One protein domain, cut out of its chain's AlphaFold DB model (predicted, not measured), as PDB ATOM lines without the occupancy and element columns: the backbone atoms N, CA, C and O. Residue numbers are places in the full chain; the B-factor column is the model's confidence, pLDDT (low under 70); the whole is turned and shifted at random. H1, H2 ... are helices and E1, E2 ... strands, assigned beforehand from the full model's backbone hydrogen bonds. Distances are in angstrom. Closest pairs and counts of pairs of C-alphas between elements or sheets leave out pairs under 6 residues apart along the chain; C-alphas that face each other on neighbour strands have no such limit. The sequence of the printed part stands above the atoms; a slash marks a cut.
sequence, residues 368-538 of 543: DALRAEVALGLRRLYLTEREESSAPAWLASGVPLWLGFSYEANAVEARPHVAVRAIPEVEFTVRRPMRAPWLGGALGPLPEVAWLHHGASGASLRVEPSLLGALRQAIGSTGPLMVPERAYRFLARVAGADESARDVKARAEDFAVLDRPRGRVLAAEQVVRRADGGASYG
ATOM      1  N   ASP A 368     -39.974   3.544 -46.661       96.75
ATOM      2  CA  ASP A 368     -40.192   2.094 -46.726       96.75
ATOM      3  C   ASP A 368     -39.496   1.465 -47.938       96.75
ATOM      4  O   ASP A 368     -38.851   0.424 -47.814       96.75
ATOM      5  N   ALA A 369     -39.571   2.121 -49.100       96.00
ATOM      6  CA  ALA A 369     -38.902   1.657 -50.310       96.00
ATOM      7  C   ALA A 369     -37.376   1.700 -50.149       96.00
ATOM      8  O   ALA A 369     -36.695   0.744 -50.510       96.00
ATOM      9  N   LEU A 370     -36.841   2.768 -49.553       96.62
ATOM     10  CA  LEU A 370     -35.412   2.923 -49.313       96.62
ATOM     11  C   LEU A 370     -34.908   1.895 -48.297       96.62
ATOM     12  O   LEU A 370     -33.851   1.306 -48.504       96.62
ATOM     13  N   ARG A 371     -35.668   1.635 -47.224       97.31
ATOM     14  CA  ARG A 371     -35.348   0.593 -46.240       97.31
ATOM     15  C   ARG A 371     -35.256  -0.779 -46.905       97.31
ATOM     16  O   ARG A 371     -34.229  -1.444 -46.758       97.31
ATOM     17  N   ALA A 372     -36.287  -1.167 -47.654       96.00
ATOM     18  CA  ALA A 372     -36.345  -2.450 -48.348       96.00
ATOM     19  C   ALA A 372     -35.215  -2.592 -49.375       96.00
ATOM     20  O   ALA A 372     -34.533  -3.615 -49.426       96.00
ATOM     21  N   GLU A 373     -34.968  -1.543 -50.158       95.56
ATOM     22  CA  GLU A 373     -33.932  -1.536 -51.184       95.56
ATOM     23  C   GLU A 373     -32.524  -1.633 -50.582       95.56
ATOM     24  O   GLU A 373     -31.712  -2.436 -51.038       95.56
ATOM     25  N   VAL A 374     -32.235  -0.875 -49.519       96.56
ATOM     26  CA  VAL A 374     -30.935  -0.933 -48.838       96.56
ATOM     27  C   VAL A 374     -30.749  -2.288 -48.154       96.56
ATOM     28  O   VAL A 374     -29.675  -2.876 -48.277       96.56
ATOM     29  N   ALA A 375     -31.770  -2.821 -47.477       95.75
ATOM     30  CA  ALA A 375     -31.708  -4.136 -46.840       95.75
ATOM     31  C   ALA A 375     -31.461  -5.259 -47.864       95.75
ATOM     32  O   ALA A 375     -30.554  -6.079 -47.687       95.75
ATOM     33  N   LEU A 376     -32.207  -5.253 -48.973       94.81
ATOM     34  CA  LEU A 376     -32.016  -6.193 -50.074       94.81
ATOM     35  C   LEU A 376     -30.629  -6.036 -50.702       94.81
ATOM     36  O   LEU A 376     -29.944  -7.032 -50.931       94.81
ATOM     37  N   GLY A 377     -30.187  -4.802 -50.943       94.62
ATOM     38  CA  GLY A 377     -28.860  -4.498 -51.463       94.62
ATOM     39  C   GLY A 377     -27.747  -5.034 -50.566       94.62
ATOM     40  O   GLY A 377     -26.841  -5.702 -51.058       94.62
ATOM     41  N   LEU A 378     -27.838  -4.820 -49.248       94.75
ATOM     42  CA  LEU A 378     -26.878  -5.337 -48.265       94.75
ATOM     43  C   LEU A 378     -26.801  -6.866 -48.299       94.75
ATOM     44  O   LEU A 378     -25.705  -7.422 -48.282       94.75
ATOM     45  N   ARG A 379     -27.944  -7.552 -48.414       92.31
ATOM     46  CA  ARG A 379     -27.976  -9.008 -48.612       92.31
ATOM     47  C   ARG A 379     -27.321  -9.406 -49.939       92.31
ATOM     48  O   ARG A 379     -26.490 -10.315 -49.978       92.31
ATOM     49  N   ARG A 380     -27.646  -8.687 -51.015       92.31
ATOM     50  CA  ARG A 380     -27.161  -8.928 -52.382       92.31
ATOM     51  C   ARG A 380     -25.674  -8.640 -52.572       92.31
ATOM     52  O   ARG A 380     -25.084  -9.153 -53.522       92.31
ATOM     53  N   LEU A 381     -25.033  -7.888 -51.678       91.38
ATOM     54  CA  LEU A 381     -23.571  -7.760 -51.661       91.38
ATOM     55  C   LEU A 381     -22.873  -9.107 -51.424       91.38
ATOM     56  O   LEU A 381     -21.771  -9.307 -51.925       91.38
ATOM     57  N   TYR A 382     -23.522 -10.030 -50.711       89.19
ATOM     58  CA  TYR A 382     -22.939 -11.317 -50.330       89.19
ATOM     59  C   TYR A 382     -23.578 -12.514 -51.032       89.19
ATOM     60  O   TYR A 382     -22.872 -13.482 -51.291       89.19
ATOM     61  N   LEU A 383     -24.876 -12.448 -51.348       88.12
ATOM     62  CA  LEU A 383     -25.625 -13.530 -51.991       88.12
ATOM     63  C   LEU A 383     -26.288 -13.043 -53.283       88.12
ATOM     64  O   LEU A 383     -27.160 -12.170 -53.257       88.12
ATOM     65  N   THR A 384     -25.940 -13.633 -54.423       87.44
ATOM     66  CA  THR A 384     -26.691 -13.435 -55.673       87.44
ATOM     67  C   THR A 384     -28.115 -13.991 -55.558       87.44
ATOM     68  O   THR A 384     -28.415 -14.793 -54.674       87.44
ATOM     69  N   GLU A 385     -29.011 -13.592 -56.467       87.31
ATOM     70  CA  GLU A 385     -30.396 -14.101 -56.507       87.31
ATOM     71  C   GLU A 385     -30.469 -15.629 -56.572       87.31
ATOM     72  O   GLU A 385     -31.254 -16.270 -55.867       87.31
ATOM     73  N   ARG A 386     -29.570 -16.219 -57.358       85.25
ATOM     74  CA  ARG A 386     -29.452 -17.666 -57.487       85.25
ATOM     75  C   ARG A 386     -28.970 -18.327 -56.196       85.25
ATOM     76  O   ARG A 386     -29.522 -19.352 -55.812       85.25
ATOM     77  N   GLU A 387     -27.958 -17.762 -55.540       84.00
ATOM     78  CA  GLU A 387     -27.411 -18.309 -54.290       84.00
ATOM     79  C   GLU A 387     -28.420 -18.204 -53.147       84.00
ATOM     80  O   GLU A 387     -28.584 -19.165 -52.396       84.00
ATOM     81  N   GLU A 388     -29.154 -17.091 -53.059       84.06
ATOM     82  CA  GLU A 388     -30.221 -16.908 -52.070       84.06
ATOM     83  C   GLU A 388     -31.334 -17.949 -52.230       84.06
ATOM     84  O   GLU A 388     -31.799 -18.492 -51.235       84.06
ATOM     85  N   SER A 389     -31.702 -18.295 -53.467       83.06
ATOM     86  CA  SER A 389     -32.717 -19.326 -53.741       83.06
ATOM     87  C   SER A 389     -32.317 -20.718 -53.231       83.06
ATOM     88  O   SER A 389     -33.174 -21.564 -52.995       83.06
ATOM     89  N   SER A 390     -31.013 -20.964 -53.070       81.62
ATOM     90  CA  SER A 390     -30.457 -22.202 -52.507       81.62
ATOM     91  C   SER A 390     -30.025 -22.078 -51.042       81.62
ATOM     92  O   SER A 390     -29.581 -23.063 -50.453       81.62
ATOM     93  N   ALA A 391     -30.115 -20.882 -50.457       81.88
ATOM     94  CA  ALA A 391     -29.703 -20.621 -49.088       81.88
ATOM     95  C   ALA A 391     -30.801 -21.037 -48.087       81.88
ATOM     96  O   ALA A 391     -31.986 -21.056 -48.428       81.88
ATOM     97  N   PRO A 392     -30.437 -21.337 -46.828       83.38
ATOM     98  CA  PRO A 392     -31.400 -21.488 -45.741       83.38
ATOM     99  C   PRO A 392     -32.383 -20.314 -45.656       83.38
ATOM    100  O   PRO A 392     -31.986 -19.154 -45.768       83.38
ATOM    101  N   ALA A 393     -33.654 -20.605 -45.364       85.12
ATOM    102  CA  ALA A 393     -34.721 -19.601 -45.335       85.12
ATOM    103  C   ALA A 393     -34.429 -18.413 -44.394       85.12
ATOM    104  O   ALA A 393     -34.788 -17.279 -44.703       85.12
ATOM    105  N   TRP A 394     -33.730 -18.648 -43.278       85.62
ATOM    106  CA  TRP A 394     -33.369 -17.595 -42.326       85.62
ATOM    107  C   TRP A 394     -32.354 -16.586 -42.893       85.62
ATOM    108  O   TRP A 394     -32.353 -15.433 -42.477       85.62
ATOM    109  N   LEU A 395     -31.509 -16.964 -43.862       85.19
ATOM    110  CA  LEU A 395     -30.609 -16.015 -44.535       85.19
ATOM    111  C   LEU A 395     -31.373 -15.089 -45.488       85.19
ATOM    112  O   LEU A 395     -30.989 -13.936 -45.683       85.19
ATOM    113  N   ALA A 396     -32.466 -15.580 -46.071       84.94
ATOM    114  CA  ALA A 396     -33.320 -14.812 -46.970       84.94
ATOM    115  C   ALA A 396     -34.355 -13.944 -46.224       84.94
ATOM    116  O   ALA A 396     -34.930 -13.030 -46.814       84.94
ATOM    117  N   SER A 397     -34.582 -14.178 -44.926       85.44
ATOM    118  CA  SER A 397     -35.625 -13.486 -44.153       85.44
ATOM    119  C   SER A 397     -35.256 -12.068 -43.693       85.44
ATOM    120  O   SER A 397     -36.064 -11.412 -43.039       85.44
ATOM    121  N   GLY A 398     -34.049 -11.582 -43.993       89.75
ATOM    122  CA  GLY A 398     -33.592 -10.260 -43.563       89.75
ATOM    123  C   GLY A 398     -32.226  -9.885 -44.130       89.75
ATOM    124  O   GLY A 398     -31.875 -10.310 -45.231       89.75
ATOM    125  N   VAL A 399     -31.466  -9.093 -43.369       92.69
ATOM    126  CA  VAL A 399     -30.074  -8.710 -43.641       92.69
ATOM    127  C   VAL A 399     -29.138  -9.641 -42.864       92.69
ATOM    128  O   VAL A 399     -29.051  -9.515 -41.639       92.69
ATOM    129  N   PRO A 400     -28.432 -10.577 -43.524       90.56
ATOM    130  CA  PRO A 400     -27.469 -11.434 -42.846       90.56
ATOM    131  C   PRO A 400     -26.285 -10.639 -42.297       90.56
ATOM    132  O   PRO A 400     -25.699  -9.806 -42.994       90.56
ATOM    133  N   LEU A 401     -25.901 -10.932 -41.059       89.38
ATOM    134  CA  LEU A 401     -24.758 -10.306 -40.402       89.38
ATOM    135  C   LEU A 401     -23.474 -11.065 -40.745       89.38
ATOM    136  O   LEU A 401     -22.996 -11.888 -39.969       89.38
ATOM    137  N   TRP A 402     -22.942 -10.810 -41.939       87.44
ATOM    138  CA  TRP A 402     -21.694 -11.420 -42.392       87.44
ATOM    139  C   TRP A 402     -20.484 -10.821 -41.668       87.44
ATOM    140  O   TRP A 402     -20.170  -9.641 -41.824       87.44
ATOM    141  N   LEU A 403     -19.768 -11.661 -40.923       82.06
ATOM    142  CA  LEU A 403     -18.498 -11.339 -40.279       82.06
ATOM    143  C   LEU A 403     -17.357 -12.037 -41.019       82.06
ATOM    144  O   LEU A 403     -17.364 -13.257 -41.186       82.06
ATOM    145  N   GLY A 404     -16.378 -11.260 -41.483       72.62
ATOM    146  CA  GLY A 404     -15.190 -11.797 -42.142       72.62
ATOM    147  C   GLY A 404     -14.188 -12.312 -41.112       72.62
ATOM    148  O   GLY A 404     -13.712 -11.537 -40.282       72.62
ATOM    149  N   PHE A 405     -13.822 -13.592 -41.187       62.12
ATOM    150  CA  PHE A 405     -12.789 -14.179 -40.330       62.12
ATOM    151  C   PHE A 405     -11.470 -14.276 -41.094       62.12
ATOM    152  O   PHE A 405     -11.392 -14.919 -42.138       62.12
ATOM    153  N   SER A 406     -10.412 -13.648 -40.577       51.28
ATOM    154  CA  SER A 406      -9.045 -13.934 -41.022       51.28
ATOM    155  C   SER A 406      -8.027 -13.531 -39.961       51.28
ATOM    156  O   SER A 406      -8.035 -12.391 -39.501       51.28
ATOM    157  N   TYR A 407      -7.126 -14.456 -39.625       45.41
ATOM    158  CA  TYR A 407      -5.894 -14.176 -38.878       45.41
ATOM    159  C   TYR A 407      -4.763 -13.664 -39.796       45.41
ATOM    160  O   TYR A 407      -3.741 -13.189 -39.311       45.41
ATOM    161  N   GLU A 408      -4.957 -13.719 -41.121       47.78
ATOM    162  CA  GLU A 408      -4.028 -13.231 -42.147       47.78
ATOM    163  C   GLU A 408      -4.501 -11.915 -42.789       47.78
ATOM    164  O   GLU A 408      -5.698 -11.606 -42.841       47.78
ATOM    165  N   ALA A 409      -3.563 -11.151 -43.352       55.75
ATOM    166  CA  ALA A 409      -3.802  -9.872 -44.024       55.75
ATOM    167  C   ALA A 409      -4.419 -10.008 -45.440       55.75
ATOM    168  O   ALA A 409      -4.024  -9.304 -46.362       55.75
ATOM    169  N   ASN A 410      -5.390 -10.905 -45.638       59.81
ATOM    170  CA  ASN A 410      -6.072 -11.067 -46.931       59.81
ATOM    171  C   ASN A 410      -7.020  -9.885 -47.216       59.81
ATOM    172  O   ASN A 410      -7.552  -9.294 -46.280       59.81
ATOM    173  N   ALA A 411      -7.280  -9.517 -48.473       63.88
ATOM    174  CA  ALA A 411      -8.299  -8.504 -48.798       63.88
ATOM    175  C   ALA A 411      -9.713  -9.002 -48.430       63.88
ATOM    176  O   ALA A 411      -9.954 -10.209 -48.444       63.88
ATOM    177  N   VAL A 412     -10.655  -8.103 -48.104       63.72
ATOM    178  CA  VAL A 412     -12.034  -8.474 -47.702       63.72
ATOM    179  C   VAL A 412     -12.714  -9.350 -48.761       63.72
ATOM    180  O   VAL A 412     -13.418 -10.292 -48.408       63.72
ATOM    181  N   GLU A 413     -12.442  -9.120 -50.049       67.56
ATOM    182  CA  GLU A 413     -13.026  -9.903 -51.150       67.56
ATOM    183  C   GLU A 413     -12.574 -11.371 -51.212       67.56
ATOM    184  O   GLU A 413     -13.193 -12.166 -51.918       67.56
ATOM    185  N   ALA A 414     -11.501 -11.740 -50.510       68.88
ATOM    186  CA  ALA A 414     -10.915 -13.082 -50.545       68.88
ATOM    187  C   ALA A 414     -11.108 -13.860 -49.232       68.88
ATOM    188  O   ALA A 414     -10.603 -14.973 -49.100       68.88
ATOM    189  N   ARG A 415     -11.793 -13.268 -48.244       74.88
ATOM    190  CA  ARG A 415     -11.965 -13.873 -46.920       74.88
ATOM    191  C   ARG A 415     -13.249 -14.691 -46.835       74.88
ATOM    192  O   ARG A 415     -14.287 -14.227 -47.320       74.88
ATOM    193  N   PRO A 416     -13.227 -15.817 -46.105       78.31
ATOM    194  CA  PRO A 416     -14.453 -16.484 -45.723       78.31
ATOM    195  C   PRO A 416     -15.266 -15.603 -44.773       78.31
ATOM    196  O   PRO A 416     -14.727 -14.900 -43.911       78.31
ATOM    197  N   HIS A 417     -16.581 -15.642 -44.948       84.81
ATOM    198  CA  HIS A 417     -17.534 -14.901 -44.132       84.81
ATOM    199  C   HIS A 417     -18.475 -15.867 -43.437       84.81
ATOM    200  O   HIS A 417     -18.949 -16.825 -44.041       84.81
ATOM    201  N   VAL A 418     -18.770 -15.593 -42.173       84.31
ATOM    202  CA  VAL A 418     -19.720 -16.374 -41.386       84.31
ATOM    203  C   VAL A 418     -20.896 -15.483 -41.024       84.31
ATOM    204  O   VAL A 418     -20.703 -14.349 -40.590       84.31
ATOM    205  N   ALA A 419     -22.107 -15.993 -41.203       86.81
ATOM    206  CA  ALA A 419     -23.317 -15.403 -40.654       86.81
ATOM    207  C   ALA A 419     -23.957 -16.408 -39.701       86.81
ATOM    208  O   ALA A 419     -24.070 -17.585 -40.025       86.81
ATOM    209  N   VAL A 420     -24.399 -15.935 -38.542       81.31
ATOM    210  CA  VAL A 420     -25.147 -16.730 -37.545       81.31
ATOM    211  C   VAL A 420     -26.576 -16.219 -37.355       81.31
ATOM    212  O   VAL A 420     -27.365 -16.772 -36.598       81.31
ATOM    213  N   ARG A 421     -26.904 -15.091 -37.996       84.81
ATOM    214  CA  ARG A 421     -28.206 -14.439 -37.887       84.81
ATOM    215  C   ARG A 421     -28.459 -13.517 -39.071       84.81
ATOM    216  O   ARG A 421     -27.529 -12.926 -39.623       84.81
ATOM    217  N   ALA A 422     -29.732 -13.372 -39.413       90.19
ATOM    218  CA  ALA A 422     -30.227 -12.276 -40.229       90.19
ATOM    219  C   ALA A 422     -31.127 -11.370 -39.386       90.19
ATOM    220  O   ALA A 422     -31.931 -11.852 -38.586       90.19
ATOM    221  N   ILE A 423     -30.971 -10.060 -39.560       92.44
ATOM    222  CA  ILE A 423     -31.816  -9.056 -38.914       92.44
ATOM    223  C   ILE A 423     -33.000  -8.754 -39.840       92.44
ATOM    224  O   ILE A 423     -32.771  -8.367 -40.990       92.44
ATOM    225  N   PRO A 424     -34.251  -8.948 -39.389       93.00
ATOM    226  CA  PRO A 424     -35.441  -8.563 -40.136       93.00
ATOM    227  C   PRO A 424     -35.399  -7.096 -40.569       93.00
ATOM    228  O   PRO A 424     -34.971  -6.226 -39.815       93.00
ATOM    229  N   GLU A 425     -35.913  -6.805 -41.766       93.38
ATOM    230  CA  GLU A 425     -35.956  -5.437 -42.300       93.38
ATOM    231  C   GLU A 425     -36.647  -4.453 -41.337       93.38
ATOM    232  O   GLU A 425     -36.205  -3.319 -41.176       93.38
ATOM    233  N   VAL A 426     -37.697  -4.910 -40.651       93.81
ATOM    234  CA  VAL A 426     -38.506  -4.109 -39.717       93.81
ATOM    235  C   VAL A 426     -37.739  -3.598 -38.494       93.81
ATOM    236  O   VAL A 426     -38.211  -2.678 -37.832       93.81
ATOM    237  N   GLU A 427     -36.567  -4.162 -38.184       94.75
ATOM    238  CA  GLU A 427     -35.703  -3.672 -37.098       94.75
ATOM    239  C   GLU A 427     -34.863  -2.451 -37.519       94.75
ATOM    240  O   GLU A 427     -34.200  -1.825 -36.686       94.75
ATOM    241  N   PHE A 428     -34.901  -2.082 -38.804       96.12
ATOM    242  CA  PHE A 428     -34.243  -0.893 -39.326       96.12
ATOM    243  C   PHE A 428     -35.227   0.262 -39.531       96.12
ATOM    244  O   PHE A 428     -36.361   0.099 -39.978       96.12
ATOM    245  N   THR A 429     -34.749   1.473 -39.271       96.69
ATOM    246  CA  THR A 429     -35.477   2.720 -39.523       96.69
ATOM    247  C   THR A 429     -34.658   3.619 -40.431       96.69
ATOM    248  O   THR A 429     -33.446   3.735 -40.241       96.69
ATOM    249  N   VAL A 430     -35.305   4.284 -41.384       97.31
ATOM    250  CA  VAL A 430     -34.659   5.325 -42.188       97.31
ATOM    251  C   VAL A 430     -34.700   6.639 -41.414       97.31
ATOM    252  O   VAL A 430     -35.745   7.036 -40.908       97.31
ATOM    253  N   ARG A 431     -33.555   7.313 -41.317       96.25
ATOM    254  CA  ARG A 431     -33.444   8.693 -40.833       96.25
ATOM    255  C   ARG A 431     -32.989   9.596 -41.965       96.25
ATOM    256  O   ARG A 431     -32.236   9.171 -42.843       96.25
ATOM    257  N   ARG A 432     -33.435  10.848 -41.938       95.19
ATOM    258  CA  ARG A 432     -33.149  11.856 -42.962       95.19
ATOM    259  C   ARG A 432     -32.593  13.116 -42.331       95.19
ATOM    260  O   ARG A 432     -32.912  13.388 -41.172       95.19
ATOM    261  N   PRO A 433     -31.794  13.889 -43.081       94.44
ATOM    262  CA  PRO A 433     -31.326  15.162 -42.585       94.44
ATOM    263  C   PRO A 433     -32.534  16.069 -42.348       94.44
ATOM    264  O   PRO A 433     -33.499  16.075 -43.110       94.44
ATOM    265  N   MET A 434     -32.467  16.840 -41.280       94.56
ATOM    266  CA  MET A 434     -33.415  17.874 -40.910       94.56
ATOM    267  C   MET A 434     -32.640  19.114 -40.505       94.56
ATOM    268  O   MET A 434     -31.494  19.028 -40.066       94.56
ATOM    269  N   ARG A 435     -33.272  20.273 -40.668       95.12
ATOM    270  CA  ARG A 435     -32.676  21.574 -40.374       95.12
ATOM    271  C   ARG A 435     -33.416  22.245 -39.233       95.12
ATOM    272  O   ARG A 435     -34.629  22.079 -39.098       95.12
ATOM    273  N   ALA A 436     -32.691  23.054 -38.471       95.56
ATOM    274  CA  ALA A 436     -33.272  23.975 -37.508       95.56
ATOM    275  C   ALA A 436     -34.419  24.805 -38.144       95.56
ATOM    276  O   ALA A 436     -34.195  25.461 -39.170       95.56
ATOM    277  N   PRO A 437     -35.638  24.812 -37.564       93.69
ATOM    278  CA  PRO A 437     -36.822  25.372 -38.225       93.69
ATOM    279  C   PRO A 437     -36.712  26.850 -38.624       93.69
ATOM    280  O   PRO A 437     -37.216  27.234 -39.678       93.69
ATOM    281  N   TRP A 438     -36.015  27.677 -37.835       93.44
ATOM    282  CA  TRP A 438     -35.867  29.119 -38.096       93.44
ATOM    283  C   TRP A 438     -34.993  29.450 -39.313       93.44
ATOM    284  O   TRP A 438     -35.027  30.579 -39.797       93.44
ATOM    285  N   LEU A 439     -34.212  28.490 -39.819       94.06
ATOM    286  CA  LEU A 439     -33.421  28.666 -41.041       94.06
ATOM    287  C   LEU A 439     -34.245  28.388 -42.308       94.06
ATOM    288  O   LEU A 439     -33.875  28.840 -43.393       94.06
ATOM    289  N   GLY A 440     -35.356  27.649 -42.186       88.06
ATOM    290  CA  GLY A 440     -36.264  27.328 -43.288       88.06
ATOM    291  C   GLY A 440     -35.554  26.828 -44.556       88.06
ATOM    292  O   GLY A 440     -34.586  26.062 -44.506       88.06
ATOM    293  N   GLY A 441     -36.029  27.287 -45.715       89.06
ATOM    294  CA  GLY A 441     -35.434  27.000 -47.026       89.06
ATOM    295  C   GLY A 441     -34.212  27.855 -47.384       89.06
ATOM    296  O   GLY A 441     -33.623  27.641 -48.441       89.06
ATOM    297  N   ALA A 442     -33.794  28.794 -46.525       92.88
ATOM    298  CA  ALA A 442     -32.820  29.829 -46.885       92.88
ATOM    299  C   ALA A 442     -31.426  29.287 -47.231       92.88
ATOM    300  O   ALA A 442     -30.695  29.881 -48.026       92.88
ATOM    301  N   LEU A 443     -31.070  28.131 -46.669       92.44
ATOM    302  CA  LEU A 443     -29.813  27.434 -46.945       92.44
ATOM    303  C   LEU A 443     -29.906  26.459 -48.133       92.44
ATOM    304  O   LEU A 443     -28.995  25.667 -48.356       92.44
ATOM    305  N   GLY A 444     -30.986  26.505 -48.915       91.06
ATOM    306  CA  GLY A 444     -31.187  25.619 -50.058       91.06
ATOM    307  C   GLY A 444     -31.598  24.195 -49.653       91.06
ATOM    308  O   GLY A 444     -31.986  23.971 -48.496       91.06
ATOM    309  N   PRO A 445     -31.553  23.232 -50.593       90.81
ATOM    310  CA  PRO A 445     -31.938  21.849 -50.325       90.81
ATOM    311  C   PRO A 445     -31.035  21.201 -49.270       90.81
ATOM    312  O   PRO A 445     -29.885  21.599 -49.083       90.81
ATOM    313  N   LEU A 446     -31.575  20.206 -48.570       91.44
ATOM    314  CA  LEU A 446     -30.816  19.389 -47.626       91.44
ATOM    315  C   LEU A 446     -29.838  18.457 -48.366       91.44
ATOM    316  O   LEU A 446     -30.030  18.200 -49.557       91.44
ATOM    317  N   PRO A 447     -28.802  17.940 -47.681       89.69
ATOM    318  CA  PRO A 447     -27.882  16.973 -48.271       89.69
ATOM    319  C   PRO A 447     -28.605  15.717 -48.782       89.69
ATOM    320  O   PRO A 447     -29.548  15.233 -48.156       89.69
ATOM    321  N   GLU A 448     -28.135  15.161 -49.900       91.94
ATOM    322  CA  GLU A 448     -28.723  13.982 -50.553       91.94
ATOM    323  C   GLU A 448     -28.273  12.685 -49.881       91.94
ATOM    324  O   GLU A 448     -27.547  11.868 -50.440       91.94
ATOM    325  N   VAL A 449     -28.678  12.512 -48.629       93.38
ATOM    326  CA  VAL A 449     -28.254  11.403 -47.780       93.38
ATOM    327  C   VAL A 449     -29.421  10.910 -46.935       93.38
ATOM    328  O   VAL A 449     -30.327  11.662 -46.582       93.38
ATOM    329  N   ALA A 450     -29.384   9.631 -46.594       96.38
ATOM    330  CA  ALA A 450     -30.225   9.034 -45.572       96.38
ATOM    331  C   ALA A 450     -29.377   8.118 -44.685       96.38
ATOM    332  O   ALA A 450     -28.245   7.774 -45.029       96.38
ATOM    333  N   TRP A 451     -29.923   7.689 -43.554       96.50
ATOM    334  CA  TRP A 451     -29.279   6.707 -42.690       96.50
ATOM    335  C   TRP A 451     -30.197   5.518 -42.466       96.50
ATOM    336  O   TRP A 451     -31.329   5.689 -42.025       96.50
ATOM    337  N   LEU A 452     -29.692   4.310 -42.718       97.12
ATOM    338  CA  LEU A 452     -30.328   3.088 -42.239       97.12
ATOM    339  C   LEU A 452     -29.855   2.848 -40.803       97.12
ATOM    340  O   LEU A 452     -28.691   2.517 -40.574       97.12
ATOM    341  N   HIS A 453     -30.742   3.056 -39.838       96.06
ATOM    342  CA  HIS A 453     -30.446   2.970 -38.414       96.06
ATOM    343  C   HIS A 453     -31.013   1.690 -37.805       96.06
ATOM    344  O   HIS A 453     -32.178   1.367 -38.026       96.06
ATOM    345  N   HIS A 454     -30.209   1.001 -37.001       95.00
ATOM    346  CA  HIS A 454     -30.628  -0.148 -36.208       95.00
ATOM    347  C   HIS A 454     -30.731   0.250 -34.732       95.00
ATOM    348  O   HIS A 454     -29.717   0.513 -34.079       95.00
ATOM    349  N   GLY A 455     -31.960   0.290 -34.208       89.00
ATOM    350  CA  GLY A 455     -32.250   0.849 -32.885       89.00
ATOM    351  C   GLY A 455     -31.529   0.141 -31.737       89.00
ATOM    352  O   GLY A 455     -30.976   0.803 -30.864       89.00
ATOM    353  N   ALA A 456     -31.476  -1.195 -31.758       88.50
ATOM    354  CA  ALA A 456     -30.905  -1.975 -30.658       88.50
ATOM    355  C   ALA A 456     -29.379  -1.829 -30.535       88.50
ATOM    356  O   ALA A 456     -28.851  -1.831 -29.427       88.50
ATOM    357  N   SER A 457     -28.663  -1.671 -31.655       89.75
ATOM    358  CA  SER A 457     -27.203  -1.482 -31.634       89.75
ATOM    359  C   SER A 457     -26.769  -0.017 -31.631       89.75
ATOM    360  O   SER A 457     -25.589   0.270 -31.440       89.75
ATOM    361  N   GLY A 458     -27.683   0.909 -31.933       90.19
ATOM    362  CA  GLY A 458     -27.355   2.307 -32.204       90.19
ATOM    363  C   GLY A 458     -26.537   2.520 -33.487       90.19
ATOM    364  O   GLY A 458     -26.108   3.643 -33.756       90.19
ATOM    365  N   ALA A 459     -26.291   1.473 -34.284       92.88
ATOM    366  CA  ALA A 459     -25.504   1.575 -35.507       92.88
ATOM    367  C   ALA A 459     -26.316   2.239 -36.627       92.88
ATOM    368  O   ALA A 459     -27.493   1.937 -36.821       92.88
ATOM    369  N   SER A 460     -25.658   3.089 -37.414       94.94
ATOM    370  CA  SER A 460     -26.247   3.731 -38.591       94.94
ATOM    371  C   SER A 460     -25.343   3.559 -39.807       94.94
ATOM    372  O   SER A 460     -24.138   3.812 -39.729       94.94
ATOM    373  N   LEU A 461     -25.926   3.168 -40.937       96.50
ATOM    374  CA  LEU A 461     -25.279   3.177 -42.246       96.50
ATOM    375  C   LEU A 461     -25.675   4.452 -42.985       96.50
ATOM    376  O   LEU A 461     -26.845   4.632 -43.304       96.50
ATOM    377  N   ARG A 462     -24.701   5.314 -43.282       95.19
ATOM    378  CA  ARG A 462     -24.896   6.490 -44.139       95.19
ATOM    379  C   ARG A 462     -25.056   6.043 -45.598       95.19
ATOM    380  O   ARG A 462     -24.142   5.436 -46.157       95.19
ATOM    381  N   VAL A 463     -26.208   6.344 -46.188       95.31
ATOM    382  CA  VAL A 463     -26.613   6.005 -47.556       95.31
ATOM    383  C   VAL A 463     -26.663   7.278 -48.393       95.31
ATOM    384  O   VAL A 463     -27.628   8.035 -48.351       95.31
ATOM    385  N   GLU A 464     -25.602   7.508 -49.154       93.12
ATOM    386  CA  GLU A 464     -25.499   8.577 -50.154       93.12
ATOM    387  C   GLU A 464     -25.604   8.001 -51.577       93.12
ATOM    388  O   GLU A 464     -25.619   6.771 -51.724       93.12
ATOM    389  N   PRO A 465     -25.691   8.828 -52.640       91.44
ATOM    390  CA  PRO A 465     -26.008   8.341 -53.982       91.44
ATOM    391  C   PRO A 465     -25.022   7.281 -54.486       91.44
ATOM    392  O   PRO A 465     -25.427   6.331 -55.155       91.44
ATOM    393  N   SER A 466     -23.742   7.395 -54.111       88.62
ATOM    394  CA  SER A 466     -22.700   6.416 -54.439       88.62
ATOM    395  C   SER A 466     -22.990   5.033 -53.834       88.62
ATOM    396  O   SER A 466     -22.866   4.020 -54.526       88.62
ATOM    397  N   LEU A 467     -23.427   4.970 -52.567       92.50
ATOM    398  CA  LEU A 467     -23.783   3.703 -51.919       92.50
ATOM    399  C   LEU A 467     -25.044   3.125 -52.517       92.50
ATOM    400  O   LEU A 467     -25.088   1.936 -52.803       92.50
ATOM    401  N   LEU A 468     -26.065   3.967 -52.678       93.44
ATOM    402  CA  LEU A 468     -27.353   3.542 -53.197       93.44
ATOM    403  C   LEU A 468     -27.180   2.933 -54.593       93.44
ATOM    404  O   LEU A 468     -27.667   1.836 -54.850       93.44
ATOM    405  N   GLY A 469     -26.384   3.578 -55.452       89.94
ATOM    406  CA  GLY A 469     -26.005   3.041 -56.758       89.94
ATOM    407  C   GLY A 469     -25.295   1.684 -56.668       89.94
ATOM    408  O   GLY A 469     -25.676   0.752 -57.373       89.94
ATOM    409  N   ALA A 470     -24.315   1.535 -55.769       90.00
ATOM    410  CA  ALA A 470     -23.614   0.264 -55.564       90.00
ATOM    411  C   ALA A 470     -24.544  -0.855 -55.054       90.00
ATOM    412  O   ALA A 470     -24.457  -1.996 -55.509       90.00
ATOM    413  N   LEU A 471     -25.469  -0.536 -54.144       93.56
ATOM    414  CA  LEU A 471     -26.461  -1.480 -53.626       93.56
ATOM    415  C   LEU A 471     -27.457  -1.901 -54.713       93.56
ATOM    416  O   LEU A 471     -27.726  -3.089 -54.861       93.56
ATOM    417  N   ARG A 472     -27.935  -0.970 -55.545       91.88
ATOM    418  CA  ARG A 472     -28.781  -1.281 -56.712       91.88
ATOM    419  C   ARG A 472     -28.074  -2.149 -57.736       91.88
ATOM    420  O   ARG A 472     -28.656  -3.101 -58.250       91.88
ATOM    421  N   GLN A 473     -26.807  -1.848 -58.006       89.56
ATOM    422  CA  GLN A 473     -25.981  -2.693 -58.857       89.56
ATOM    423  C   GLN A 473     -25.871  -4.102 -58.267       89.56
ATOM    424  O   GLN A 473     -25.954  -5.076 -59.012       89.56
ATOM    425  N   ALA A 474     -25.753  -4.231 -56.943       90.75
ATOM    426  CA  ALA A 474     -25.790  -5.528 -56.280       90.75
ATOM    427  C   ALA A 474     -27.119  -6.258 -56.484       90.75
ATOM    428  O   ALA A 474     -27.111  -7.451 -56.777       90.75
ATOM    429  N   ILE A 475     -28.250  -5.562 -56.420       92.12
ATOM    430  CA  ILE A 475     -29.562  -6.175 -56.657       92.12
ATOM    431  C   ILE A 475     -29.653  -6.786 -58.065       92.12
ATOM    432  O   ILE A 475     -30.099  -7.921 -58.191       92.12
ATOM    433  N   GLY A 476     -29.206  -6.067 -59.102       87.56
ATOM    434  CA  GLY A 476     -29.339  -6.510 -60.500       87.56
ATOM    435  C   GLY A 476     -28.181  -7.348 -61.057       87.56
ATOM    436  O   GLY A 476     -28.310  -7.934 -62.130       87.56
ATOM    437  N   SER A 477     -27.030  -7.391 -60.384       86.00
ATOM    438  CA  SER A 477     -25.828  -8.064 -60.893       86.00
ATOM    439  C   SER A 477     -25.731  -9.514 -60.427       86.00
ATOM    440  O   SER A 477     -25.897  -9.808 -59.243       86.00
ATOM    441  N   THR A 478     -25.302 -10.402 -61.324       81.81
ATOM    442  CA  THR A 478     -24.883 -11.782 -61.018       81.81
ATOM    443  C   THR A 478     -23.361 -11.949 -60.925       81.81
ATOM    444  O   THR A 478     -22.881 -13.028 -60.589       81.81
ATOM    445  N   GLY A 479     -22.591 -10.907 -61.259       75.25
ATOM    446  CA  GLY A 479     -21.128 -10.936 -61.296       75.25
ATOM    447  C   GLY A 479     -20.471 -10.666 -59.937       75.25
ATOM    448  O   GLY A 479     -21.163 -10.343 -58.967       75.25
ATOM    449  N   PRO A 480     -19.134 -10.763 -59.844       72.69
ATOM    450  CA  PRO A 480     -18.408 -10.366 -58.641       72.69
ATOM    451  C   PRO A 480     -18.627  -8.876 -58.351       72.69
ATOM    452  O   PRO A 480     -18.705  -8.065 -59.274       72.69
ATOM    453  N   LEU A 481     -18.712  -8.518 -57.069       82.19
ATOM    454  CA  LEU A 481     -18.818  -7.133 -56.618       82.19
ATOM    455  C   LEU A 481     -17.905  -6.890 -55.424       82.19
ATOM    456  O   LEU A 481     -17.705  -7.767 -54.586       82.19
ATOM    457  N   MET A 482     -17.397  -5.665 -55.347       81.88
ATOM    458  CA  MET A 482     -16.702  -5.163 -54.169       81.88
ATOM    459  C   MET A 482     -17.731  -4.867 -53.079       81.88
ATOM    460  O   MET A 482     -18.704  -4.151 -53.328       81.88
ATOM    461  N   VAL A 483     -17.509  -5.374 -51.867       86.38
ATOM    462  CA  VAL A 483     -18.318  -4.996 -50.703       86.38
ATOM    463  C   VAL A 483     -17.840  -3.625 -50.215       86.38
ATOM    464  O   VAL A 483     -16.681  -3.506 -49.814       86.38
ATOM    465  N   PRO A 484     -18.691  -2.581 -50.200       90.69
ATOM    466  CA  PRO A 484     -18.286  -1.279 -49.684       90.69
ATOM    467  C   PRO A 484     -17.862  -1.380 -48.215       90.69
ATOM    468  O   PRO A 484     -18.616  -1.881 -47.379       90.69
ATOM    469  N   GLU A 485     -16.687  -0.849 -47.869       88.50
ATOM    470  CA  GLU A 485     -16.115  -0.971 -46.519       88.50
ATOM    471  C   GLU A 485     -17.072  -0.482 -45.416       88.50
ATOM    472  O   GLU A 485     -17.208  -1.099 -44.361       88.50
ATOM    473  N   ARG A 486     -17.796   0.608 -45.670       90.44
ATOM    474  CA  ARG A 486     -18.829   1.139 -44.768       90.44
ATOM    475  C   ARG A 486     -19.989   0.175 -44.510       90.44
ATOM    476  O   ARG A 486     -20.480   0.133 -43.387       90.44
ATOM    477  N   ALA A 487     -20.405  -0.598 -45.516       92.38
ATOM    478  CA  ALA A 487     -21.449  -1.606 -45.364       92.38
ATOM    479  C   ALA A 487     -20.935  -2.744 -44.474       92.38
ATOM    480  O   ALA A 487     -21.596  -3.106 -43.505       92.38
ATOM    481  N   TYR A 488     -19.707  -3.208 -44.718       89.50
ATOM    482  CA  TYR A 488     -19.042  -4.195 -43.866       89.50
ATOM    483  C   TYR A 488     -18.917  -3.719 -42.407       89.50
ATOM    484  O   TYR A 488     -19.348  -4.411 -41.485       89.50
ATOM    485  N   ARG A 489     -18.390  -2.507 -42.177       89.31
ATOM    486  CA  ARG A 489     -18.248  -1.926 -40.827       89.31
ATOM    487  C   ARG A 489     -19.598  -1.765 -40.122       89.31
ATOM    488  O   ARG A 489     -19.672  -1.947 -38.909       89.31
ATOM    489  N   PHE A 490     -20.655  -1.419 -40.857       93.50
ATOM    490  CA  PHE A 490     -22.011  -1.347 -40.319       93.50
ATOM    491  C   PHE A 490     -22.510  -2.721 -39.858       93.50
ATOM    492  O   PHE A 490     -22.902  -2.852 -38.699       93.50
ATOM    493  N   LEU A 491     -22.422  -3.749 -40.710       92.00
ATOM    494  CA  LEU A 491     -22.832  -5.114 -40.364       92.00
ATOM    495  C   LEU A 491     -22.047  -5.655 -39.162       92.00
ATOM    496  O   LEU A 491     -22.643  -6.212 -38.244       92.00
ATOM    497  N   ALA A 492     -20.735  -5.406 -39.110       87.56
ATOM    498  CA  ALA A 492     -19.894  -5.801 -37.983       87.56
ATOM    499  C   ALA A 492     -20.302  -5.124 -36.661       87.56
ATOM    500  O   ALA A 492     -20.315  -5.769 -35.614       87.56
ATOM    501  N   ARG A 493     -20.682  -3.837 -36.691       88.56
ATOM    502  CA  ARG A 493     -21.188  -3.128 -35.499       88.56
ATOM    503  C   ARG A 493     -22.534  -3.667 -35.029       88.56
ATOM    504  O   ARG A 493     -22.739  -3.803 -33.827       88.56
ATOM    505  N   VAL A 494     -23.444  -3.963 -35.960       89.94
ATOM    506  CA  VAL A 494     -24.738  -4.576 -35.630       89.94
ATOM    507  C   VAL A 494     -24.518  -5.951 -34.996       89.94
ATOM    508  O   VAL A 494     -25.090  -6.222 -33.946       89.94
ATOM    509  N   ALA A 495     -23.623  -6.765 -35.561       86.06
ATOM    510  CA  ALA A 495     -23.278  -8.077 -35.023       86.06
ATOM    511  C   ALA A 495     -22.652  -8.012 -33.622       86.06
ATOM    512  O   ALA A 495     -23.084  -8.739 -32.737       86.06
ATOM    513  N   GLY A 496     -21.691  -7.112 -33.385       80.81
ATOM    514  CA  GLY A 496     -21.038  -6.993 -32.075       80.81
ATOM    515  C   GLY A 496     -21.986  -6.560 -30.949       80.81
ATOM    516  O   GLY A 496     -21.869  -7.038 -29.824       80.81
ATOM    517  N   ALA A 497     -22.951  -5.683 -31.243       75.81
ATOM    518  CA  ALA A 497     -23.996  -5.323 -30.283       75.81
ATOM    519  C   ALA A 497     -24.996  -6.467 -30.055       75.81
ATOM    520  O   ALA A 497     -25.477  -6.661 -28.942       75.81
ATOM    521  N   ASP A 498     -25.292  -7.239 -31.101       69.94
ATOM    522  CA  ASP A 498     -26.142  -8.419 -30.975       69.94
ATOM    523  C   ASP A 498     -25.486  -9.505 -30.113       69.94
ATOM    524  O   ASP A 498     -26.159 -10.160 -29.324       69.94
ATOM    525  N   GLU A 499     -24.168  -9.679 -30.216       68.25
ATOM    526  CA  GLU A 499     -23.417 -10.603 -29.365       68.25
ATOM    527  C   GLU A 499     -23.382 -10.154 -27.900       68.25
ATOM    528  O   GLU A 499     -23.539 -10.990 -27.009       68.25
ATOM    529  N   SER A 500     -23.204  -8.855 -27.636       68.19
ATOM    530  CA  SER A 500     -23.106  -8.322 -26.270       68.19
ATOM    531  C   SER A 500     -24.442  -8.292 -25.525       68.19
ATOM    532  O   SER A 500     -24.457  -8.370 -24.297       68.19
ATOM    533  N   ALA A 501     -25.564  -8.224 -26.245       61.53
ATOM    534  CA  ALA A 501     -26.906  -8.269 -25.672       61.53
ATOM    535  C   ALA A 501     -27.375  -9.691 -25.292       61.53
ATOM    536  O   ALA A 501     -28.448  -9.843 -24.703       61.53
ATOM    537  N   ARG A 502     -26.618 -10.745 -25.637       63.12
ATOM    538  CA  ARG A 502     -27.036 -12.141 -25.439       63.12
ATOM    539  C   ARG A 502     -26.600 -12.717 -24.089       63.12
ATOM    540  O   ARG A 502     -25.441 -12.640 -23.694       63.12
ATOM    541  N   ASP A 503     -27.535 -13.423 -23.452       58.47
ATOM    542  CA  ASP A 503     -27.273 -14.335 -22.332       58.47
ATOM    543  C   ASP A 503     -26.337 -15.482 -22.778       58.47
ATOM    544  O   ASP A 503     -26.571 -16.118 -23.809       58.47
ATOM    545  N   VAL A 504     -25.323 -15.818 -21.970       58.62
ATOM    546  CA  VAL A 504     -24.371 -16.929 -22.212       58.62
ATOM    547  C   VAL A 504     -25.014 -18.288 -21.880       58.62
ATOM    548  O   VAL A 504     -24.549 -19.042 -21.029       58.62
ATOM    549  N   LYS A 505     -26.148 -18.604 -22.508       59.53
ATOM    550  CA  LYS A 505     -26.836 -19.894 -22.343       59.53
ATOM    551  C   LYS A 505     -26.597 -20.783 -23.554       59.53
ATOM    552  O   LYS A 505     -26.501 -20.306 -24.681       59.53
ATOM    553  N   ALA A 506     -26.517 -22.089 -23.310       60.75
ATOM    554  CA  ALA A 506     -26.342 -23.056 -24.379       60.75
ATOM    555  C   ALA A 506     -27.563 -23.060 -25.312       60.75
ATOM    556  O   ALA A 506     -28.697 -23.200 -24.847       60.75
ATOM    557  N   ARG A 507     -27.340 -22.895 -26.619       69.25
ATOM    558  CA  ARG A 507     -28.407 -22.817 -27.624       69.25
ATOM    559  C   ARG A 507     -27.918 -23.356 -28.965       69.25
ATOM    560  O   ARG A 507     -26.761 -23.155 -29.322       69.25
ATOM    561  N   ALA A 508     -28.799 -24.050 -29.684       69.50
ATOM    562  CA  ALA A 508     -28.591 -24.359 -31.093       69.50
ATOM    563  C   ALA A 508     -28.839 -23.092 -31.926       69.50
ATOM    564  O   ALA A 508     -29.896 -22.470 -31.805       69.50
ATOM    565  N   GLU A 509     -27.861 -22.707 -32.736       74.31
ATOM    566  CA  GLU A 509     -27.906 -21.558 -33.632       74.31
ATOM    567  C   GLU A 509     -27.588 -22.029 -35.050       74.31
ATOM    568  O   GLU A 509     -26.638 -22.785 -35.261       74.31
ATOM    569  N   ASP A 510     -28.390 -21.601 -36.021       81.38
ATOM    570  CA  ASP A 510     -28.057 -21.822 -37.422       81.38
ATOM    571  C   ASP A 510     -26.872 -20.920 -37.799       81.38
ATOM    572  O   ASP A 510     -26.807 -19.756 -37.403       81.38
ATOM    573  N   PHE A 511     -25.935 -21.436 -38.588       84.00
ATOM    574  CA  PHE A 511     -24.861 -20.637 -39.170       84.00
ATOM    575  C   PHE A 511     -24.686 -20.966 -40.644       84.00
ATOM    576  O   PHE A 511     -25.053 -22.044 -41.107       84.00
ATOM    577  N   ALA A 512     -24.099 -20.031 -41.379       85.00
ATOM    578  CA  ALA A 512     -23.699 -20.207 -42.759       85.00
ATOM    579  C   ALA A 512     -22.287 -19.669 -42.974       85.00
ATOM    580  O   ALA A 512     -21.912 -18.645 -42.401       85.00
ATOM    581  N   VAL A 513     -21.519 -20.346 -43.824       84.25
ATOM    582  CA  VAL A 513     -20.160 -19.955 -44.207       84.25
ATOM    583  C   VAL A 513     -20.110 -19.749 -45.709       84.25
ATOM    584  O   VAL A 513     -20.444 -20.654 -46.471       84.25
ATOM    585  N   LEU A 514     -19.653 -18.578 -46.127       84.56
ATOM    586  CA  LEU A 514     -19.270 -18.271 -47.498       84.56
ATOM    587  C   LEU A 514     -17.750 -18.346 -47.617       84.56
ATOM    588  O   LEU A 514     -17.047 -17.880 -46.723       84.56
ATOM    589  N   ASP A 515     -17.240 -18.890 -48.719       79.00
ATOM    590  CA  ASP A 515     -15.806 -18.831 -49.039       79.00
ATOM    591  C   ASP A 515     -15.327 -17.391 -49.289       79.00
ATOM    592  O   ASP A 515     -14.208 -17.038 -48.926       79.00
ATOM    593  N   ARG A 516     -16.192 -16.563 -49.881       79.69
ATOM    594  CA  ARG A 516     -16.034 -15.128 -50.133       79.69
ATOM    595  C   ARG A 516     -17.389 -14.482 -50.463       79.69
ATOM    596  O   ARG A 516     -18.348 -15.202 -50.743       79.69
ATOM    597  N   PRO A 517     -17.509 -13.140 -50.465       81.75
ATOM    598  CA  PRO A 517     -18.724 -12.477 -50.940       81.75
ATOM    599  C   PRO A 517     -19.062 -12.904 -52.377       81.75
ATOM    600  O   PRO A 517     -18.180 -12.902 -53.241       81.75
ATOM    601  N   ARG A 518     -20.328 -13.274 -52.634       82.56
ATOM    602  CA  ARG A 518     -20.798 -13.854 -53.913       82.56
ATOM    603  C   ARG A 518     -19.995 -15.078 -54.353       82.56
ATOM    604  O   ARG A 518     -19.594 -15.211 -55.514       82.56
ATOM    605  N   GLY A 519     -19.667 -15.905 -53.374       74.19
ATOM    606  CA  GLY A 519     -19.001 -17.174 -53.561       74.19
ATOM    607  C   GLY A 519     -19.851 -18.330 -53.044       74.19
ATOM    608  O   GLY A 519     -21.024 -18.186 -52.694       74.19
ATOM    609  N   ARG A 520     -19.264 -19.521 -53.019       77.00
ATOM    610  CA  ARG A 520     -19.986 -20.735 -52.661       77.00
ATOM    611  C   ARG A 520     -20.292 -20.751 -51.161       77.00
ATOM    612  O   ARG A 520     -19.395 -20.605 -50.332       77.00
ATOM    613  N   VAL A 521     -21.545 -21.052 -50.811       75.81
ATOM    614  CA  VAL A 521     -21.911 -21.455 -49.443       75.81
ATOM    615  C   VAL A 521     -21.225 -22.791 -49.144       75.81
ATOM    616  O   VAL A 521     -21.543 -23.818 -49.746       75.81
ATOM    617  N   LEU A 522     -20.231 -22.755 -48.259       75.31
ATOM    618  CA  LEU A 522     -19.415 -23.903 -47.866       75.31
ATOM    619  C   LEU A 522     -20.123 -24.780 -46.834       75.31
ATOM    620  O   LEU A 522     -19.993 -26.000 -46.878       75.31
ATOM    621  N   ALA A 523     -20.856 -24.154 -45.915       72.00
ATOM    622  CA  ALA A 523     -21.601 -24.828 -44.862       72.00
ATOM    623  C   ALA A 523     -22.844 -24.016 -44.500       72.00
ATOM    624  O   ALA A 523     -22.809 -22.785 -44.523       72.00
ATOM    625  N   ALA A 524     -23.919 -24.716 -44.157       67.75
ATOM    626  CA  ALA A 524     -25.128 -24.156 -43.578       67.75
ATOM    627  C   ALA A 524     -25.716 -25.199 -42.617       67.75
ATOM    628  O   ALA A 524     -26.421 -26.109 -43.047       67.75
ATOM    629  N   GLU A 525     -25.346 -25.127 -41.341       71.69
ATOM    630  CA  GLU A 525     -25.646 -26.158 -40.338       71.69
ATOM    631  C   GLU A 525     -26.071 -25.525 -39.001       71.69
ATOM    632  O   GLU A 525     -26.057 -24.305 -38.847       71.69
ATOM    633  N   GLN A 526     -26.439 -26.359 -38.023       65.75
ATOM    634  CA  GLN A 526     -26.692 -25.937 -36.644       65.75
ATOM    635  C   GLN A 526     -25.452 -26.130 -35.767       65.75
ATOM    636  O   GLN A 526     -24.878 -27.217 -35.677       65.75
ATOM    637  N   VAL A 527     -25.064 -25.075 -35.055       66.25
ATOM    638  CA  VAL A 527     -24.030 -25.102 -34.020       66.25
ATOM    639  C   VAL A 527     -24.691 -25.023 -32.660       66.25
ATOM    640  O   VAL A 527     -25.499 -24.141 -32.396       66.25
ATOM    641  N   VAL A 528     -24.310 -25.922 -31.758       65.50
ATOM    642  CA  VAL A 528     -24.706 -25.820 -30.355       65.50
ATOM    643  C   VAL A 528     -23.634 -25.026 -29.622       65.50
ATOM    644  O   VAL A 528     -22.522 -25.519 -29.402       65.50
ATOM    645  N   ARG A 529     -23.971 -23.793 -29.243       61.28
ATOM    646  CA  ARG A 529     -23.169 -22.988 -28.321       61.28
ATOM    647  C   ARG A 529     -23.300 -23.583 -26.925       61.28
ATOM    648  O   ARG A 529     -24.394 -23.965 -26.515       61.28
ATOM    649  N   ARG A 530     -22.195 -23.692 -26.200       64.75
ATOM    650  CA  ARG A 530     -22.124 -24.207 -24.831       64.75
ATOM    651  C   ARG A 530     -22.071 -23.043 -23.841       64.75
ATOM    652  O   ARG A 530     -21.639 -21.944 -24.176       64.75
ATOM    653  N   ALA A 531     -22.529 -23.288 -22.614       60.06
ATOM    654  CA  ALA A 531     -22.590 -22.274 -21.556       60.06
ATOM    655  C   ALA A 531     -21.201 -21.790 -21.082       60.06
ATOM    656  O   ALA A 531     -21.099 -20.751 -20.442       60.06
ATOM    657  N   ASP A 532     -20.136 -22.522 -21.412       58.59
ATOM    658  CA  ASP A 532     -18.735 -22.171 -21.146       58.59
ATOM    659  C   ASP A 532     -18.112 -21.275 -22.238       58.59
ATOM    660  O   ASP A 532     -16.922 -20.973 -22.189       58.59
ATOM    661  N   GLY A 533     -18.902 -20.855 -23.234       56.34
ATOM    662  CA  GLY A 533     -18.438 -20.066 -24.375       56.34
ATOM    663  C   GLY A 533     -17.885 -20.896 -25.539       56.34
ATOM    664  O   GLY A 533     -17.572 -20.321 -26.580       56.34
ATOM    665  N   GLY A 534     -17.803 -22.226 -25.413       53.31
ATOM    666  CA  GLY A 534     -17.423 -23.127 -26.503       53.31
ATOM    667  C   GLY A 534     -18.543 -23.349 -27.528       53.31
ATOM    668  O   GLY A 534     -19.714 -23.068 -27.277       53.31
ATOM    669  N   ALA A 535     -18.203 -23.904 -28.691       56.78
ATOM    670  CA  ALA A 535     -19.162 -24.287 -29.730       56.78
ATOM    671  C   ALA A 535     -18.871 -25.708 -30.232       56.78
ATOM    672  O   ALA A 535     -17.710 -26.095 -30.376       56.78
ATOM    673  N   SER A 536     -19.916 -26.493 -30.501       55.00
ATOM    674  CA  SER A 536     -19.792 -27.794 -31.169       55.00
ATOM    675  C   SER A 536     -20.722 -27.879 -32.373       55.00
ATOM    676  O   SER A 536     -21.915 -27.598 -32.254       55.00
ATOM    677  N   TYR A 537     -20.170 -28.295 -33.514       52.25
ATOM    678  CA  TYR A 537     -20.919 -28.557 -34.740       52.25
ATOM    679  C   TYR A 537     -21.775 -29.808 -34.549       52.25
ATOM    680  O   TYR A 537     -21.248 -30.899 -34.312       52.25
ATOM    681  N   GLY A 538     -23.094 -29.651 -34.610       50.16
ATOM    682  CA  GLY A 538     -23.991 -30.790 -34.667       50.16
ATOM    683  C   GLY A 538     -24.087 -31.247 -36.111       50.16
ATOM    684  O   GLY A 538     -24.760 -30.592 -36.900       50.16
TER     685      GLY A 538
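This is residues 368 to 538 of the 543 residues of an uncharacterized protein of Polyangium sp. SDU3-1 (UniProt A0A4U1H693). An elongated body has a sheet toward each end: at one end the strongly twisted sheet E1 E5 E6 E7, at the other the smaller sheet E2 E3 E4, with H1 and H5 packed over the one face of it, between the two sheets. H4 packs on H1, and a long loop runs out from the smaller sheet and makes much of the length, residues 436 to 442 sticking out free. You have 171 residues printed, with five named helices and seven named strands in the order H1 H2 H3 E1 E2 E3 E4 H4 H5 E5 E6 E7. Both sheets are antiparallel, in the orders E1 E5 E6 E7 and E2 E3 E4, and the class is mixed, helices and strands. The whole is compact by its radius of gyration of the C-alphas, 17.7 A, and spans 62 by 38 by 32 A.

Start at C-alpha 507, at (-28.407, -22.817, -27.624); from there E5 runs 22.3 A to residue 514. Next to it read E6, residues 521 to 529, 21.2 A long, which bends by 56 degrees at residue 526; then E7, residues 535 to 538, and E1, residues 417 to 419. The last printed C-alpha, 538, is at (-23.991, -30.790, -34.667). The other sheet is E2, residues 428 to 431, E3, residues 450 to 454, and E4, residues 459 to 463. Find C-alpha 368 at (-40.192, 2.094, -46.726), where H1 begins; it runs 18.0 A to residue 380. H2, residues 385 to 389, and H3, residues 393 to 396, are short. H4, residues 465 to 476, measures 16.6 A, and H5, residues 485 to 500, 22.6 A.

Look first at E5, E6 and E7, a meander, each strand the antiparallel neighbour of the one before. In the hairpin of E5 and E6, N 509 and O 527 are 2.8 A apart, within hydrogen-bond range. In the hairpin of E6 and E7, N 528 and O 536 are 3.0 A apart, and on the other side of E5 the edge strand E1 has N 417 2.9 A from O 514. H3 only grazes this sheet, with its residues 394 to 395. Now turn to the second meander, E2 E3 E4, where N 429 and O 453 are 2.9 A apart and N 452 and O 461 are 2.9 A apart. H1 and H5 lie on the same face of it, two layers, helices on one face of a sheet. H5 has a height over the sheet of 7.4 A and runs along the strands, at 18 degrees to E4 on the local plane; the closest C-alphas are those of Leu 461 and Phe 490, 5.9 A. H1, at a height over the sheet of 9.8 A, runs across the strands, at 69 degrees to E3 on the local plane; the closest C-alphas of H1 and E2 are those of Arg 371 and Val 430, 6.3 A. H1 and H4 touch at a steep tilt of 64 degrees, the same way, closest at the C-alphas of Gly 377 and Leu 471, 4.4 A. H2 and H3 are close but not clearly touching, at 6.3 A between the C-alphas of Glu 388 and Ala 396. In H1, H2, H4 and H5 every O i to N i+4 pair is within hydrogen-bond range; H3 is too short for one.

The C-alphas of Ala 442 and Gly 538, the two farthest apart, are 62.5 A from each other. The printed part has no cut. Look for the long links at residues 397 to 416, from H3 to E1, and 432 to 449, from E2 to E3. The mean pLDDT of the printed part is 82.9; residues 405 to 414, 498 to 508, 524 and 526 to 538 are under 70.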